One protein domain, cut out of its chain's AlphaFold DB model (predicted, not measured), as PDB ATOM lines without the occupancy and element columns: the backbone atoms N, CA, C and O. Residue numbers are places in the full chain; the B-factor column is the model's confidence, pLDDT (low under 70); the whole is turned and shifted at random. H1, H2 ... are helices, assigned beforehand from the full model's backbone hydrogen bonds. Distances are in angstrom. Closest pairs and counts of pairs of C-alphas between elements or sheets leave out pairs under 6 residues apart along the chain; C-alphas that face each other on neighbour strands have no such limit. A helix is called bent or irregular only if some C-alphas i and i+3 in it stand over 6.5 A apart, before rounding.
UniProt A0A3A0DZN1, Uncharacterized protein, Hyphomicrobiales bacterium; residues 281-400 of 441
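Overview. This is residues 281 to 400 of the 441 residues of an uncharacterized protein of Hyphomicrobiales bacterium (UniProt A0A3A0DZN1). A long helical hairpin makes the longest axis: H1 runs one way, and the two arms of the bent helix H2 come back beside it. H3 crosses over this pair, and the long link of residues 351 to 381 winds back to it from the far end of H2b. The printed part has 120 residues with three named helices, H1, H2 and H3 in chain order, and no named strand; the class is all helix. It is only just loose, close to compact, with a radius of gyration of the C-alphas of 16.4 A and spans of 51 by 34 by 27 A.

Along the chain. Find C-alpha 281 at (-33.080, 1.633, -22.240); from there H1, residues 281 to 312, runs 46.3 A to C-alpha 312 at (-16.969, 20.703, 16.793). H2, residues 320 to 350, was assigned as one helix by its hydrogen bonds but is bent, with C-alphas 332 and 335 7.2 A apart; its arms are H2a, residues 320 to 332, 18.0 A, and H2b, residues 335 to 350, 22.2 A. H3, residues 382 to 399, runs 25.7 A to C-alpha 399 at (-8.219, -3.506, -10.218).

Arrangement. Begin at H1: of the 4 pairs of helices or arms that touch, 2 are at a shallow tilt, H1 with H2a and H1 with H2b, and the helix packing is part aligned, part crossed. With residues 286 to 300 alone H1 touches H2b, at a shallow tilt of 29 degrees, opposite ways; the closest C-alphas, of Ile 293 and Arg 341, are 5.4 A apart. H1 and H2a form a helical hairpin and touch, closest at the C-alphas of Lys 307 and Ile 326, 6.4 A. H3 touches H1 with residues 382 to 386 alone, only just about perpendicular at 70.0 degrees; the closest C-alphas, of Ala 299 and Val 386, are 5.5 A apart. H3 also touches H2b, about perpendicular at 83 degrees, closest at the C-alphas of Pro 336 and Trp 393, 7.3 A. In H1, H2a, H2b and H3 every O i to N i+4 pair is within hydrogen-bond range.

Size, cuts and confidence. The farthest C-alphas, of Gly 281 and Pro 317, are 53.9 A apart. The printed part has no cut; the link from H2 to H3 is long. Look for pLDDT under 70 at residues 281, 350 to 370, 372 and 400.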
ATOM      1  N   GLY A 281     -34.474   1.610 -22.671       69.44
ATOM      2  CA  GLY A 281     -33.080   1.633 -22.240       69.44
ATOM      3  C   GLY A 281     -32.645   3.015 -21.756       69.44
ATOM      4  O   GLY A 281     -32.022   3.124 -20.695       69.44
ATOM      5  N   MET A 282     -33.046   4.079 -22.457       77.75
ATOM      6  CA  MET A 282     -32.706   5.459 -22.100       77.75
ATOM      7  C   MET A 282     -33.277   5.866 -20.735       77.75
ATOM      8  O   MET A 282     -32.535   6.338 -19.873       77.75
ATOM      9  N   LEU A 283     -34.566   5.615 -20.480       82.25
ATOM     10  CA  LEU A 283     -35.156   5.894 -19.163       82.25
ATOM     11  C   LEU A 283     -34.535   5.049 -18.064       82.25
ATOM     12  O   LEU A 283     -34.265   5.570 -16.984       82.25
ATOM     13  N   SER A 284     -34.313   3.758 -18.318       80.50
ATOM     14  CA  SER A 284     -33.662   2.888 -17.339       80.50
ATOM     15  C   SER A 284     -32.282   3.432 -16.953       80.50
ATOM     16  O   SER A 284     -31.955   3.501 -15.766       80.50
ATOM     17  N   THR A 285     -31.516   3.912 -17.933       82.00
ATOM     18  CA  THR A 285     -30.205   4.537 -17.717       82.00
ATOM     19  C   THR A 285     -30.320   5.836 -16.916       82.00
ATOM     20  O   THR A 285     -29.627   5.994 -15.911       82.00
ATOM     21  N   ILE A 286     -31.239   6.735 -17.285       86.38
ATOM     22  CA  ILE A 286     -31.479   7.997 -16.566       86.38
ATOM     23  C   ILE A 286     -31.879   7.741 -15.108       86.38
ATOM     24  O   ILE A 286     -31.302   8.332 -14.194       86.38
ATOM     25  N   LEU A 287     -32.830   6.836 -14.866       86.00
ATOM     26  CA  LEU A 287     -33.266   6.469 -13.516       86.00
ATOM     27  C   LEU A 287     -32.126   5.843 -12.706       86.00
ATOM     28  O   LEU A 287     -31.987   6.134 -11.517       86.00
ATOM     29  N   THR A 288     -31.286   5.029 -13.349       84.75
ATOM     30  CA  THR A 288     -30.096   4.448 -12.719       84.75
ATOM     31  C   THR A 288     -29.130   5.545 -12.285       84.75
ATOM     32  O   THR A 288     -28.760   5.588 -11.112       84.75
ATOM     33  N   TYR A 289     -28.775   6.479 -13.171       86.88
ATOM     34  CA  TYR A 289     -27.916   7.610 -12.818       86.88
ATOM     35  C   TYR A 289     -28.518   8.467 -11.703       86.88
ATOM     36  O   TYR A 289     -27.833   8.729 -10.717       86.88
ATOM     37  N   ARG A 290     -29.804   8.831 -11.781       88.94
ATOM     38  CA  ARG A 290     -30.495   9.591 -10.721       88.94
ATOM     39  C   ARG A 290     -30.414   8.891  -9.365       88.94
ATOM     40  O   ARG A 290     -30.082   9.522  -8.361       88.94
ATOM     41  N   HIS A 291     -30.661   7.581  -9.329       86.94
ATOM     42  CA  HIS A 291     -30.574   6.796  -8.100       86.94
ATOM     43  C   HIS A 291     -29.152   6.772  -7.524       86.94
ATOM     44  O   HIS A 291     -28.957   6.982  -6.321       86.94
ATOM     45  N   GLN A 292     -28.158   6.535  -8.378       86.19
ATOM     46  CA  GLN A 292     -26.753   6.499  -7.987       86.19
ATOM     47  C   GLN A 292     -26.274   7.863  -7.468       86.19
ATOM     48  O   GLN A 292     -25.650   7.926  -6.408       86.19
ATOM     49  N   ILE A 293     -26.636   8.953  -8.152       89.25
ATOM     50  CA  ILE A 293     -26.338  10.330  -7.739       89.25
ATOM     51  C   ILE A 293     -26.955  10.623  -6.373       89.25
ATOM     52  O   ILE A 293     -26.252  11.126  -5.499       89.25
ATOM     53  N   ASN A 294     -28.229  10.280  -6.149       88.31
ATOM     54  CA  ASN A 294     -28.858  10.540  -4.854       88.31
ATOM     55  C   ASN A 294     -28.216   9.716  -3.724       88.31
ATOM     56  O   ASN A 294     -27.953  10.227  -2.638       88.31
ATOM     57  N   THR A 295     -27.869   8.456  -3.999       88.00
ATOM     58  CA  THR A 295     -27.163   7.597  -3.035       88.00
ATOM     59  C   THR A 295     -25.808   8.191  -2.643       88.00
ATOM     60  O   THR A 295     -25.460   8.237  -1.462       88.00
ATOM     61  N   LEU A 296     -25.052   8.699  -3.620       89.38
ATOM     62  CA  LEU A 296     -23.784   9.386  -3.374       89.38
ATOM     63  C   LEU A 296     -23.985  10.732  -2.670       89.38
ATOM     64  O   LEU A 296     -23.187  11.080  -1.804       89.38
ATOM     65  N   ARG A 297     -25.046  11.479  -2.990       89.62
ATOM     66  CA  ARG A 297     -25.399  12.739  -2.321       89.62
ATOM     67  C   ARG A 297     -25.614  12.523  -0.823       89.62
ATOM     68  O   ARG A 297     -24.997  13.226  -0.027       89.62
ATOM     69  N   GLU A 298     -26.415  11.534  -0.442       88.81
ATOM     70  CA  GLU A 298     -26.657  11.201   0.967       88.81
ATOM     71  C   GLU A 298     -25.396  10.673   1.668       88.81
ATOM     72  O   GLU A 298     -25.107  11.048   2.805       88.81
ATOM     73  N   ALA A 299     -24.580   9.872   0.975       89.94
ATOM     74  CA  ALA A 299     -23.299   9.406   1.503       89.94
ATOM     75  C   ALA A 299     -22.316  10.564   1.766       89.94
ATOM     76  O   ALA A 299     -21.677  10.600   2.818       89.94
ATOM     77  N   VAL A 300     -22.216  11.524   0.841       90.06
ATOM     78  CA  VAL A 300     -21.370  12.718   0.992       90.06
ATOM     79  C   VAL A 300     -21.844  13.555   2.178       90.06
ATOM     80  O   VAL A 300     -21.029  13.841   3.051       90.06
ATOM     81  N   LYS A 301     -23.151  13.850   2.280       91.31
ATOM     82  CA  LYS A 301     -23.731  14.581   3.424       91.31
ATOM     83  C   LYS A 301     -23.419  13.904   4.761       91.31
ATOM     84  O   LYS A 301     -23.094  14.575   5.738       91.31
ATOM     85  N   TYR A 302     -23.499  12.573   4.819       92.44
ATOM     86  CA  TYR A 302     -23.163  11.820   6.029       92.44
ATOM     87  C   TYR A 302     -21.690  11.993   6.430       92.44
ATOM     88  O   TYR A 302     -21.390  12.240   7.601       92.44
ATOM     89  N   VAL A 303     -20.766  11.881   5.467       88.94
ATOM     90  CA  VAL A 303     -19.326  12.074   5.709       88.94
ATOM     91  C   VAL A 303     -19.040  13.507   6.162       88.94
ATOM     92  O   VAL A 303     -18.287  13.701   7.114       88.94
ATOM     93  N   GLU A 304     -19.690  14.493   5.545       90.44
ATOM     94  CA  GLU A 304     -19.597  15.911   5.903       90.44
ATOM     95  C   GLU A 304     -20.075  16.162   7.337       90.44
ATOM     96  O   GLU A 304     -19.342  16.722   8.149       90.44
ATOM     97  N   LYS A 305     -21.250  15.639   7.712       91.25
ATOM     98  CA  LYS A 305     -21.768  15.722   9.086       91.25
ATOM     99  C   LYS A 305     -20.799  15.101  10.094       91.25
ATOM    100  O   LYS A 305     -20.630  15.620  11.195       91.25
ATOM    101  N   ARG A 306     -20.141  13.993   9.732       88.06
ATOM    102  CA  ARG A 306     -19.145  13.349  10.598       88.06
ATOM    103  C   ARG A 306     -17.865  14.176  10.726       88.06
ATOM    104  O   ARG A 306     -17.307  14.209  11.820       88.06
ATOM    105  N   LYS A 307     -17.427  14.838   9.650       87.56
ATOM    106  CA  LYS A 307     -16.320  15.805   9.676       87.56
ATOM    107  C   LYS A 307     -16.654  16.967  10.613       87.56
ATOM    108  O   LYS A 307     -15.905  17.190  11.556       87.56
ATOM    109  N   PHE A 308     -17.802  17.617  10.426       87.88
ATOM    110  CA  PHE A 308     -18.230  18.727  11.282       87.88
ATOM    111  C   PHE A 308     -18.357  18.323  12.752       87.88
ATOM    112  O   PHE A 308     -17.946  19.072  13.628       87.88
ATOM    113  N   ALA A 309     -18.861  17.120  13.040       88.75
ATOM    114  CA  ALA A 309     -18.920  16.619  14.411       88.75
ATOM    115  C   ALA A 309     -17.523  16.469  15.040       88.75
ATOM    116  O   ALA A 309     -17.348  16.842  16.194       88.75
ATOM    117  N   LEU A 310     -16.533  15.963  14.291       85.75
ATOM    118  CA  LEU A 310     -15.142  15.875  14.761       85.75
ATOM    119  C   LEU A 310     -14.541  17.264  15.002       85.75
ATOM    120  O   LEU A 310     -13.851  17.479  15.994       85.75
ATOM    121  N   GLU A 311     -14.812  18.204  14.103       85.12
ATOM    122  CA  GLU A 311     -14.349  19.586  14.211       85.12
ATOM    123  C   GLU A 311     -14.975  20.326  15.393       85.12
ATOM    124  O   GLU A 311     -14.278  21.083  16.060       85.12
ATOM    125  N   ALA A 312     -16.256  20.089  15.678       87.06
ATOM    126  CA  ALA A 312     -16.969  20.703  16.793       87.06
ATOM    127  C   ALA A 312     -16.520  20.152  18.155       87.06
ATOM    128  O   ALA A 312     -16.489  20.887  19.136       87.06
ATOM    129  N   THR A 313     -16.141  18.871  18.228       90.25
ATOM    130  CA  THR A 313     -15.649  18.255  19.475       90.25
ATOM    131  C   THR A 313     -14.236  18.687  19.873       90.25
ATOM    132  O   THR A 313     -13.807  18.391  20.985       90.25
ATOM    133  N   HIS A 314     -13.497  19.360  18.983       85.38
ATOM    134  CA  HIS A 314     -12.108  19.749  19.213       85.38
ATOM    135  C   HIS A 314     -11.909  21.245  18.914       85.38
ATOM    136  O   HIS A 314     -11.793  21.614  17.737       85.38
ATOM    137  N   PRO A 315     -11.867  22.112  19.949       80.50
ATOM    138  CA  PRO A 315     -11.636  23.542  19.768       80.50
ATOM    139  C   PRO A 315     -10.247  23.813  19.179       80.50
ATOM    140  O   PRO A 315      -9.348  22.973  19.241       80.50
ATOM    141  N   TYR A 316     -10.083  24.987  18.573       78.62
ATOM    142  CA  TYR A 316      -8.794  25.413  18.037       78.62
ATOM    143  C   TYR A 316      -7.857  25.921  19.152       78.62
ATOM    144  O   TYR A 316      -8.338  26.602  20.058       78.62
ATOM    145  N   PRO A 317      -6.535  25.662  19.062       83.94
ATOM    146  CA  PRO A 317      -5.859  24.843  18.051       83.94
ATOM    147  C   PRO A 317      -6.138  23.339  18.221       83.94
ATOM    148  O   PRO A 317      -6.131  22.807  19.329       83.94
ATOM    149  N   ARG A 318      -6.384  22.645  17.102       87.25
ATOM    150  CA  ARG A 318      -6.747  21.219  17.120       87.25
ATOM    151  C   ARG A 318      -5.510  20.336  17.318       87.25
ATOM    152  O   ARG A 318      -4.485  20.606  16.696       87.25
ATOM    153  N   PRO A 319      -5.607  19.231  18.082       89.06
ATOM    154  CA  PRO A 319      -4.524  18.258  18.179       89.06
ATOM    155  C   PRO A 319      -4.171  17.632  16.821       89.06
ATOM    156  O   PRO A 319      -5.062  17.303  16.036       89.06
ATOM    157  N   GLU A 320      -2.885  17.356  16.586       87.75
ATOM    158  CA  GLU A 320      -2.383  16.802  15.314       87.75
ATOM    159  C   GLU A 320      -3.102  15.506  14.897       87.75
ATOM    160  O   GLU A 320      -3.495  15.328  13.745       87.75
ATOM    161  N   HIS A 321      -3.383  14.607  15.847       87.88
ATOM    162  CA  HIS A 321      -4.091  13.357  15.557       87.88
ATOM    163  C   HIS A 321      -5.531  13.576  15.044       87.88
ATOM    164  O   HIS A 321      -6.049  12.747  14.290       87.88
ATOM    165  N   VAL A 322      -6.182  14.684  15.424       86.56
ATOM    166  CA  VAL A 322      -7.515  15.075  14.937       86.56
ATOM    167  C   VAL A 322      -7.411  15.616  13.515       86.56
ATOM    168  O   VAL A 322      -8.187  15.199  12.654       86.56
ATOM    169  N   ILE A 323      -6.422  16.475  13.251       85.38
ATOM    170  CA  ILE A 323      -6.133  17.013  11.913       85.38
ATOM    171  C   ILE A 323      -5.881  15.858  10.937       85.38
ATOM    172  O   ILE A 323      -6.577  15.726   9.930       85.38
ATOM    173  N   GLN A 324      -4.987  14.934  11.292       86.12
ATOM    174  CA  GLN A 324      -4.697  13.734  10.500       86.12
ATOM    175  C   GLN A 324      -5.940  12.867  10.263       86.12
ATOM    176  O   GLN A 324      -6.110  12.278   9.192       86.12
ATOM    177  N   ARG A 325      -6.839  12.766  11.248       84.81
ATOM    178  CA  ARG A 325      -8.090  12.008  11.106       84.81
ATOM    179  C   ARG A 325      -9.054  12.671  10.121       84.81
ATOM    180  O   ARG A 325      -9.662  11.948   9.330       84.81
ATOM    181  N   ILE A 326      -9.174  13.999  10.152       82.94
ATOM    182  CA  ILE A 326      -9.983  14.777   9.202       82.94
ATOM    183  C   ILE A 326      -9.421  14.611   7.788       82.94
ATOM    184  O   ILE A 326     -10.148  14.154   6.909       82.94
ATOM    185  N   LEU A 327      -8.117  14.833   7.597       79.69
ATOM    186  CA  LEU A 327      -7.457  14.675   6.294       79.69
ATOM    187  C   LEU A 327      -7.633  13.258   5.725       79.69
ATOM    188  O   LEU A 327      -7.936  13.068   4.546       79.69
ATOM    189  N   ARG A 328      -7.522  12.221   6.568       81.88
ATOM    190  CA  ARG A 328      -7.780  10.831   6.151       81.88
ATOM    191  C   ARG A 328      -9.235  10.600   5.754       81.88
ATOM    192  O   ARG A 328      -9.474   9.828   4.823       81.88
ATOM    193  N   LEU A 329     -10.196  11.192   6.462       81.88
ATOM    194  CA  LEU A 329     -11.619  11.092   6.127       81.88
ATOM    195  C   LEU A 329     -11.900  11.758   4.774       81.88
ATOM    196  O   LEU A 329     -12.600  11.184   3.937       81.88
ATOM    197  N   GLU A 330     -11.300  12.922   4.541       80.69
ATOM    198  CA  GLU A 330     -11.428  13.663   3.294       80.69
ATOM    199  C   GLU A 330     -10.865  12.881   2.106       80.69
ATOM    200  O   GLU A 330     -11.584  12.590   1.147       80.69
ATOM    201  N   ALA A 331      -9.609  12.444   2.213       74.50
ATOM    202  CA  ALA A 331      -8.915  11.722   1.153       74.50
ATOM    203  C   ALA A 331      -9.530  10.344   0.858       74.50
ATOM    204  O   ALA A 331      -9.575   9.909  -0.292       74.50
ATOM    205  N   ARG A 332      -9.997   9.619   1.887       80.00
ATOM    206  CA  ARG A 332     -10.471   8.231   1.726       80.00
ATOM    207  C   ARG A 332     -11.960   8.102   1.447       80.00
ATOM    208  O   ARG A 332     -12.358   7.034   0.982       80.00
ATOM    209  N   ALA A 333     -12.768   9.103   1.786       82.31
ATOM    210  CA  ALA A 333     -14.221   9.023   1.662       82.31
ATOM    211  C   ALA A 333     -14.820  10.256   0.987       82.31
ATOM    212  O   ALA A 333     -15.499  10.096  -0.021       82.31
ATOM    213  N   PHE A 334     -14.565  11.465   1.490       81.25
ATOM    214  CA  PHE A 334     -15.252  12.662   0.995       81.25
ATOM    215  C   PHE A 334     -14.965  12.948  -0.486       81.25
ATOM    216  O   PHE A 334     -15.885  12.896  -1.301       81.25
ATOM    217  N   TYR A 335     -13.699  13.181  -0.853       79.69
ATOM    218  CA  TYR A 335     -13.337  13.528  -2.231       79.69
ATOM    219  C   TYR A 335     -13.652  12.406  -3.234       79.69
ATOM    220  O   TYR A 335     -14.282  12.696  -4.249       79.69
ATOM    221  N   PRO A 336     -13.337  11.120  -2.964       80.06
ATOM    222  CA  PRO A 336     -13.715  10.033  -3.866       80.06
ATOM    223  C   PRO A 336     -15.215   9.955  -4.169       80.06
ATOM    224  O   PRO A 336     -15.605   9.811  -5.326       80.06
ATOM    225  N   LEU A 337     -16.066  10.057  -3.142       82.75
ATOM    226  CA  LEU A 337     -17.518   9.976  -3.316       82.75
ATOM    227  C   LEU A 337     -18.076  11.221  -4.013       82.75
ATOM    228  O   LEU A 337     -18.987  11.108  -4.832       82.75
ATOM    229  N   LEU A 338     -17.517  12.394  -3.713       79.94
ATOM    230  CA  LEU A 338     -17.879  13.649  -4.362       79.94
ATOM    231  C   LEU A 338     -17.540  13.628  -5.857       79.94
ATOM    232  O   LEU A 338     -18.374  14.017  -6.673       79.94
ATOM    233  N   ASP A 339     -16.358  13.138  -6.221       72.06
ATOM    234  CA  ASP A 339     -15.919  13.057  -7.615       72.06
ATOM    235  C   ASP A 339     -16.734  12.035  -8.402       72.06
ATOM    236  O   ASP A 339     -17.161  12.311  -9.523       72.06
ATOM    237  N   TRP A 340     -17.035  10.891  -7.783       80.56
ATOM    238  CA  TRP A 340     -17.955   9.914  -8.356       80.56
ATOM    239  C   TRP A 340     -19.323  10.541  -8.641       80.56
ATOM    240  O   TRP A 340     -19.855  10.402  -9.743       80.56
ATOM    241  N   ARG A 341     -19.875  11.289  -7.676       84.81
ATOM    242  CA  ARG A 341     -21.166  11.967  -7.833       84.81
ATOM    243  C   ARG A 341     -21.137  12.964  -8.988       84.81
ATOM    244  O   ARG A 341     -22.016  12.914  -9.839       84.81
ATOM    245  N   ARG A 342     -20.125  13.834  -9.026       75.56
ATOM    246  CA  ARG A 342     -19.965  14.878 -10.052       75.56
ATOM    247  C   ARG A 342     -19.852  14.293 -11.454       75.56
ATOM    248  O   ARG A 342     -20.428  14.831 -12.392       75.56
ATOM    249  N   GLU A 343     -19.134  13.188 -11.602       75.19
ATOM    250  CA  GLU A 343     -18.998  12.514 -12.890       75.19
ATOM    251  C   GLU A 343     -20.323  11.876 -13.342       75.19
ATOM    252  O   GLU A 343     -20.685  11.999 -14.510       75.19
ATOM    253  N   LEU A 344     -21.097  11.266 -12.436       79.81
ATOM    254  CA  LEU A 344     -22.442  10.780 -12.776       79.81
ATOM    255  C   LEU A 344     -23.414  11.925 -13.094       79.81
ATOM    256  O   LEU A 344     -24.198  11.802 -14.031       79.81
ATOM    257  N   GLU A 345     -23.350  13.044 -12.365       80.69
ATOM    258  CA  GLU A 345     -24.109  14.267 -12.670       80.69
ATOM    259  C   GLU A 345     -23.749  14.804 -14.065       80.69
ATOM    260  O   GLU A 345     -24.638  15.171 -14.831       80.69
ATOM    261  N   ALA A 346     -22.464  14.787 -14.434       71.50
ATOM    262  CA  ALA A 346     -22.011  15.187 -15.762       71.50
ATOM    263  C   ALA A 346     -22.549  14.258 -16.860       71.50
ATOM    264  O   ALA A 346     -23.062  14.742 -17.868       71.50
ATOM    265  N   ARG A 347     -22.510  12.936 -16.654       75.56
ATOM    266  CA  ARG A 347     -23.090  11.957 -17.594       75.56
ATOM    267  C   ARG A 347     -24.600  12.123 -17.731       75.56
ATOM    268  O   ARG A 347     -25.123  12.098 -18.844       75.56
ATOM    269  N   LEU A 348     -25.292  12.356 -16.614       81.44
ATOM    270  CA  LEU A 348     -26.722  12.646 -16.605       81.44
ATOM    271  C   LEU A 348     -27.046  13.947 -17.345       81.44
ATOM    272  O   LEU A 348     -28.062  14.018 -18.022       81.44
ATOM    273  N   ARG A 349     -26.196  14.968 -17.250       76.25
ATOM    274  CA  ARG A 349     -26.394  16.246 -17.944       76.25
ATOM    275  C   ARG A 349     -26.132  16.153 -19.448       76.25
ATOM    276  O   ARG A 349     -26.850  16.782 -20.216       76.25
ATOM    277  N   LEU A 350     -25.107  15.403 -19.848       69.88
ATOM    278  CA  LEU A 350     -24.613  15.338 -21.229       69.88
ATOM    279  C   LEU A 350     -25.234  14.214 -22.064       69.88
ATOM    280  O   LEU A 350     -24.917  14.094 -23.240       69.88
ATOM    281  N   GLY A 351     -26.123  13.394 -21.501       69.69
ATOM    282  CA  GLY A 351     -26.773  12.352 -22.294       69.69
ATOM    283  C   GLY A 351     -25.909  11.126 -22.546       69.69
ATOM    284  O   GLY A 351     -26.146  10.395 -23.504       69.69
ATOM    285  N   ASP A 352     -24.891  10.902 -21.713       67.31
ATOM    286  CA  ASP A 352     -23.879   9.887 -21.973       67.31
ATOM    287  C   ASP A 352     -24.305   8.512 -21.432       67.31
ATOM    288  O   ASP A 352     -24.054   8.144 -20.276       67.31
ATOM    289  N   TYR A 353     -25.004   7.756 -22.281       57.59
ATOM    290  CA  TYR A 353     -25.362   6.350 -22.059       57.59
ATOM    291  C   TYR A 353     -24.298   5.368 -22.573       57.59
ATOM    292  O   TYR A 353     -24.508   4.153 -22.517       57.59
ATOM    293  N   ARG A 354     -23.177   5.866 -23.116       54.06
ATOM    294  CA  ARG A 354     -22.148   5.025 -23.733       54.06
ATOM    295  C   ARG A 354     -21.465   4.181 -22.656       54.06
ATOM    296  O   ARG A 354     -21.361   4.562 -21.488       54.06
ATOM    297  N   THR A 355     -21.007   2.998 -23.054       45.28
ATOM    298  CA  THR A 355     -20.174   2.139 -22.208       45.28
ATOM    299  C   THR A 355     -18.958   2.919 -21.713       45.28
ATOM    300  O   THR A 355     -18.485   3.809 -22.411       45.28
ATOM    301  N   SER A 356     -18.438   2.570 -20.529       47.91
ATOM    302  CA  SER A 356     -17.255   3.150 -19.856       47.91
ATOM    303  C   SER A 356     -15.933   3.054 -20.643       47.91
ATOM    304  O   SER A 356     -14.863   3.031 -20.038       47.91
ATOM    305  N   ASP A 357     -16.007   2.902 -21.960       42.56
ATOM    306  CA  ASP A 357     -14.893   2.751 -22.868       42.56
ATOM    307  C   ASP A 357     -14.037   4.020 -22.840       42.56
ATOM    308  O   ASP A 357     -14.462   5.104 -23.246       42.56
ATOM    309  N   ALA A 358     -12.819   3.867 -22.325       42.00
ATOM    310  CA  ALA A 358     -11.839   4.935 -22.197       42.00
ATOM    311  C   ALA A 358     -11.386   5.495 -23.559       42.00
ATOM    312  O   ALA A 358     -10.783   6.568 -23.597       42.00
ATOM    313  N   GLY A 359     -11.682   4.803 -24.667       42.25
ATOM    314  CA  GLY A 359     -11.431   5.286 -26.023       42.25
ATOM    315  C   GLY A 359     -12.364   6.418 -26.462       42.25
ATOM    316  O   GLY A 359     -12.034   7.145 -27.396       42.25
ATOM    317  N   VAL A 360     -13.505   6.615 -25.794       46.50
ATOM    318  CA  VAL A 360     -14.463   7.674 -26.138       46.50
ATOM    319  C   VAL A 360     -14.068   8.975 -25.437       46.50
ATOM    320  O   VAL A 360     -14.249   9.141 -24.230       46.50
ATOM    321  N   ARG A 361     -13.526   9.931 -26.201       46.47
ATOM    322  CA  ARG A 361     -13.239  11.286 -25.709       46.47
ATOM    323  C   ARG A 361     -14.526  12.108 -25.664       46.47
ATOM    324  O   ARG A 361     -15.309  12.094 -26.615       46.47
ATOM    325  N   ARG A 362     -14.752  12.820 -24.556       47.75
ATOM    326  CA  ARG A 362     -15.814  13.826 -24.454       47.75
ATOM    327  C   ARG A 362     -15.207  15.214 -24.635       47.75
ATOM    328  O   ARG A 362     -14.030  15.414 -24.337       47.75
ATOM    329  N   PRO A 363     -16.011  16.200 -25.038       43.38
ATOM    330  CA  PRO A 363     -15.517  17.560 -25.104       43.38
ATOM    331  C   PRO A 363     -15.024  18.079 -23.754       43.38
ATOM    332  O   PRO A 363     -14.022  18.750 -23.712       43.38
ATOM    333  N   THR A 364     -15.566  17.664 -22.607       44.31
ATOM    334  CA  THR A 364     -14.995  18.034 -21.287       44.31
ATOM    335  C   THR A 364     -13.818  17.137 -20.824       44.31
ATOM    336  O   THR A 364     -13.628  16.902 -19.619       44.31
ATOM    337  N   GLY A 365     -13.050  16.570 -21.763       47.59
ATOM    338  CA  GLY A 365     -11.869  15.721 -21.535       47.59
ATOM    339  C   GLY A 365     -12.121  14.205 -21.615       47.59
ATOM    340  O   GLY A 365     -13.028  13.734 -22.286       47.59
ATOM    341  N   GLY A 366     -11.316  13.384 -20.937       48.03
ATOM    342  CA  GLY A 366     -11.573  11.936 -20.854       48.03
ATOM    343  C   GLY A 366     -12.810  11.609 -20.004       48.03
ATOM    344  O   GLY A 366     -13.063  12.283 -18.992       48.03
ATOM    345  N   ILE A 367     -13.563  10.569 -20.388       53.78
ATOM    346  CA  ILE A 367     -14.574   9.947 -19.519       53.78
ATOM    347  C   ILE A 367     -13.838   9.366 -18.311       53.78
ATOM    348  O   ILE A 367     -12.956   8.519 -18.464       53.78
ATOM    349  N   TYR A 368     -14.182   9.815 -17.100       59.72
ATOM    350  CA  TYR A 368     -13.605   9.202 -15.909       59.72
ATOM    351  C   TYR A 368     -14.192   7.811 -15.774       59.72
ATOM    352  O   TYR A 368     -15.410   7.638 -15.670       59.72
ATOM    353  N   ALA A 369     -13.321   6.812 -15.770       63.62
ATOM    354  CA  ALA A 369     -13.733   5.487 -15.387       63.62
ATOM    355  C   ALA A 369     -14.211   5.536 -13.925       63.62
ATOM    356  O   ALA A 369     -13.528   6.060 -13.042       63.62
ATOM    357  N   LEU A 370     -15.422   5.036 -13.700       68.69
ATOM    358  CA  LEU A 370     -16.060   4.997 -12.394       68.69
ATOM    359  C   LEU A 370     -16.294   3.543 -11.985       68.69
ATOM    360  O   LEU A 370     -16.596   2.713 -12.851       68.69
ATOM    361  N   PRO A 371     -16.228   3.225 -10.682       72.12
ATOM    362  CA  PRO A 371     -16.732   1.953 -10.191       72.12
ATOM    363  C   PRO A 371     -18.219   1.801 -10.528       72.12
ATOM    364  O   PRO A 371     -18.980   2.770 -10.534       72.12
ATOM    365  N   GLY A 372     -18.658   0.559 -10.737       69.94
ATOM    366  CA  GLY A 372     -20.083   0.246 -10.678       69.94
ATOM    367  C   GLY A 372     -20.610   0.498  -9.264       69.94
ATOM    368  O   GLY A 372     -19.965   0.108  -8.285       69.94
ATOM    369  N   VAL A 373     -21.770   1.152  -9.134       74.44
ATOM    370  CA  VAL A 373     -22.387   1.348  -7.814       74.44
ATOM    371  C   VAL A 373     -22.806  -0.020  -7.268       74.44
ATOM    372  O   VAL A 373     -23.560  -0.730  -7.939       74.44
ATOM    373  N   PRO A 374     -22.331  -0.419  -6.074       76.38
ATOM    374  CA  PRO A 374     -22.695  -1.699  -5.492       76.38
ATOM    375  C   PRO A 374     -24.190  -1.734  -5.183       76.38
ATOM    376  O   PRO A 374     -24.768  -0.749  -4.722       76.38
ATOM    377  N   THR A 375     -24.812  -2.894  -5.379       75.56
ATOM    378  CA  THR A 375     -26.214  -3.099  -5.016       75.56
ATOM    379  C   THR A 375     -26.390  -2.912  -3.507       75.56
ATOM    380  O   THR A 375     -25.733  -3.573  -2.691       75.56
ATOM    381  N   MET A 376     -27.276  -1.992  -3.130       79.50
ATOM    382  CA  MET A 376     -27.593  -1.715  -1.731       79.50
ATOM    383  C   MET A 376     -28.672  -2.688  -1.254       79.50
ATOM    384  O   MET A 376     -29.741  -2.789  -1.851       79.50
ATOM    385  N   MET A 377     -28.388  -3.416  -0.176       74.00
ATOM    386  CA  MET A 377     -29.389  -4.238   0.506       74.00
ATOM    387  C   MET A 377     -30.348  -3.334   1.292       74.00
ATOM    388  O   MET A 377     -29.926  -2.317   1.852       74.00
ATOM    389  N   LYS A 378     -31.636  -3.698   1.347       74.81
ATOM    390  CA  LYS A 378     -32.621  -2.991   2.181       74.81
ATOM    391  C   LYS A 378     -32.170  -3.013   3.650       74.81
ATOM    392  O   LYS A 378     -31.654  -4.024   4.115       74.81
ATOM    393  N   GLY A 379     -32.359  -1.900   4.362       75.19
ATOM    394  CA  GLY A 379     -32.049  -1.789   5.796       75.19
ATOM    395  C   GLY A 379     -30.585  -1.496   6.151       75.19
ATOM    396  O   GLY A 379     -30.242  -1.491   7.329       75.19
ATOM    397  N   LEU A 380     -29.705  -1.234   5.176       83.00
ATOM    398  CA  LEU A 380     -28.340  -0.781   5.472       83.00
ATOM    399  C   LEU A 380     -28.347   0.595   6.155       83.00
ATOM    400  O   LEU A 380     -28.981   1.535   5.675       83.00
ATOM    401  N   SER A 381     -27.570   0.734   7.231       88.44
ATOM    402  CA  SER A 381     -27.310   2.038   7.847       88.44
ATOM    403  C   SER A 381     -26.528   2.950   6.894       88.44
ATOM    404  O   SER A 381     -25.775   2.473   6.040       88.44
ATOM    405  N   GLN A 382     -26.635   4.273   7.069       86.06
ATOM    406  CA  GLN A 382     -25.859   5.244   6.278       86.06
ATOM    407  C   GLN A 382     -24.346   4.970   6.353       86.06
ATOM    408  O   GLN A 382     -23.655   5.022   5.337       86.06
ATOM    409  N   ALA A 383     -23.843   4.569   7.526       87.00
ATOM    410  CA  ALA A 383     -22.457   4.138   7.701       87.00
ATOM    411  C   ALA A 383     -22.113   2.901   6.850       87.00
ATOM    412  O   ALA A 383     -21.059   2.857   6.214       87.00
ATOM    413  N   GLY A 384     -23.011   1.910   6.799       87.56
ATOM    414  CA  GLY A 384     -22.857   0.715   5.968       87.56
ATOM    415  C   GLY A 384     -22.863   1.026   4.468       87.56
ATOM    416  O   GLY A 384     -22.056   0.466   3.723       87.56
ATOM    417  N   ILE A 385     -23.718   1.955   4.029       87.06
ATOM    418  CA  ILE A 385     -23.764   2.447   2.642       87.06
ATOM    419  C   ILE A 385     -22.436   3.121   2.276       87.06
ATOM    420  O   ILE A 385     -21.798   2.735   1.295       87.06
ATOM    421  N   VAL A 386     -21.970   4.068   3.096       88.88
ATOM    422  CA  VAL A 386     -20.696   4.779   2.885       88.88
ATOM    423  C   VAL A 386     -19.525   3.799   2.833       88.88
ATOM    424  O   VAL A 386     -18.709   3.864   1.915       88.88
ATOM    425  N   ALA A 387     -19.460   2.840   3.760       88.44
ATOM    426  CA  ALA A 387     -18.403   1.832   3.781       88.44
ATOM    427  C   ALA A 387     -18.374   0.985   2.497       88.44
ATOM    428  O   ALA A 387     -17.295   0.714   1.964       88.44
ATOM    429  N   ARG A 388     -19.543   0.602   1.960       89.81
ATOM    430  CA  ARG A 388     -19.641  -0.137   0.691       89.81
ATOM    431  C   ARG A 388     -19.186   0.697  -0.502       89.81
ATOM    432  O   ARG A 388     -18.429   0.183  -1.324       89.81
ATOM    433  N   LEU A 389     -19.590   1.963  -0.583       89.50
ATOM    434  CA  LEU A 389     -19.182   2.862  -1.668       89.50
ATOM    435  C   LEU A 389     -17.670   3.119  -1.648       89.50
ATOM    436  O   LEU A 389     -17.002   2.977  -2.670       89.50
ATOM    437  N   VAL A 390     -17.106   3.408  -0.471       87.25
ATOM    438  CA  VAL A 390     -15.655   3.591  -0.300       87.25
ATOM    439  C   VAL A 390     -14.896   2.312  -0.647       87.25
ATOM    440  O   VAL A 390     -13.844   2.369  -1.287       87.25
ATOM    441  N   ARG A 391     -15.416   1.138  -0.265       87.56
ATOM    442  CA  ARG A 391     -14.818  -0.148  -0.645       87.56
ATOM    443  C   ARG A 391     -14.845  -0.350  -2.159       87.56
ATOM    444  O   ARG A 391     -13.809  -0.708  -2.707       87.56
ATOM    445  N   ALA A 392     -15.976  -0.100  -2.820       86.06
ATOM    446  CA  ALA A 392     -16.099  -0.211  -4.274       86.06
ATOM    447  C   ALA A 392     -15.089   0.693  -4.995       86.06
ATOM    448  O   ALA A 392     -14.388   0.238  -5.895       86.06
ATOM    449  N   TRP A 393     -14.932   1.933  -4.523       82.25
ATOM    450  CA  TRP A 393     -13.931   2.860  -5.045       82.25
ATOM    451  C   TRP A 393     -12.497   2.345  -4.878       82.25
ATOM    452  O   TRP A 393     -11.714   2.356  -5.823       82.25
ATOM    453  N   ARG A 394     -12.143   1.836  -3.693       81.81
ATOM    454  CA  ARG A 394     -10.803   1.274  -3.444       81.81
ATOM    455  C   ARG A 394     -10.506   0.049  -4.300       81.81
ATOM    456  O   ARG A 394      -9.377  -0.098  -4.751       81.81
ATOM    457  N   VAL A 395     -11.489  -0.830  -4.483       82.38
ATOM    458  CA  VAL A 395     -11.357  -2.010  -5.349       82.38
ATOM    459  C   VAL A 395     -11.118  -1.564  -6.786       82.38
ATOM    460  O   VAL A 395     -10.159  -2.007  -7.404       82.38
ATOM    461  N   PHE A 396     -11.906  -0.610  -7.275       79.38
ATOM    462  CA  PHE A 396     -11.739  -0.043  -8.610       79.38
ATOM    463  C   PHE A 396     -10.361   0.601  -8.828       79.38
ATOM    464  O   PHE A 396      -9.743   0.366  -9.858       79.38
ATOM    465  N   LEU A 397      -9.827   1.338  -7.848       74.25
ATOM    466  CA  LEU A 397      -8.469   1.893  -7.943       74.25
ATOM    467  C   LEU A 397      -7.371   0.819  -8.003       74.25
ATOM    468  O   LEU A 397      -6.313   1.074  -8.565       74.25
ATOM    469  N   ARG A 398      -7.595  -0.356  -7.400       76.69
ATOM    470  CA  ARG A 398      -6.628  -1.467  -7.406       76.69
ATOM    471  C   ARG A 398      -6.722  -2.320  -8.664       76.69
ATOM    472  O   ARG A 398      -5.706  -2.791  -9.152       76.69
ATOM    473  N   GLU A 399      -7.938  -2.562  -9.135       76.38
ATOM    474  CA  GLU A 399      -8.219  -3.506 -10.218       76.38
ATOM    475  C   GLU A 399      -8.349  -2.823 -11.587       76.38
ATOM    476  O   GLU A 399      -8.349  -3.506 -12.608       76.38
ATOM    477  N   GLY A 400      -8.456  -1.491 -11.618       62.66
ATOM    478  CA  GLY A 400      -8.706  -0.715 -12.828       62.66
ATOM    479  C   GLY A 400     -10.145  -0.851 -13.352       62.66
ATOM    480  O   GLY A 400     -10.973  -1.577 -12.787       62.66
TER     481      GLY A 400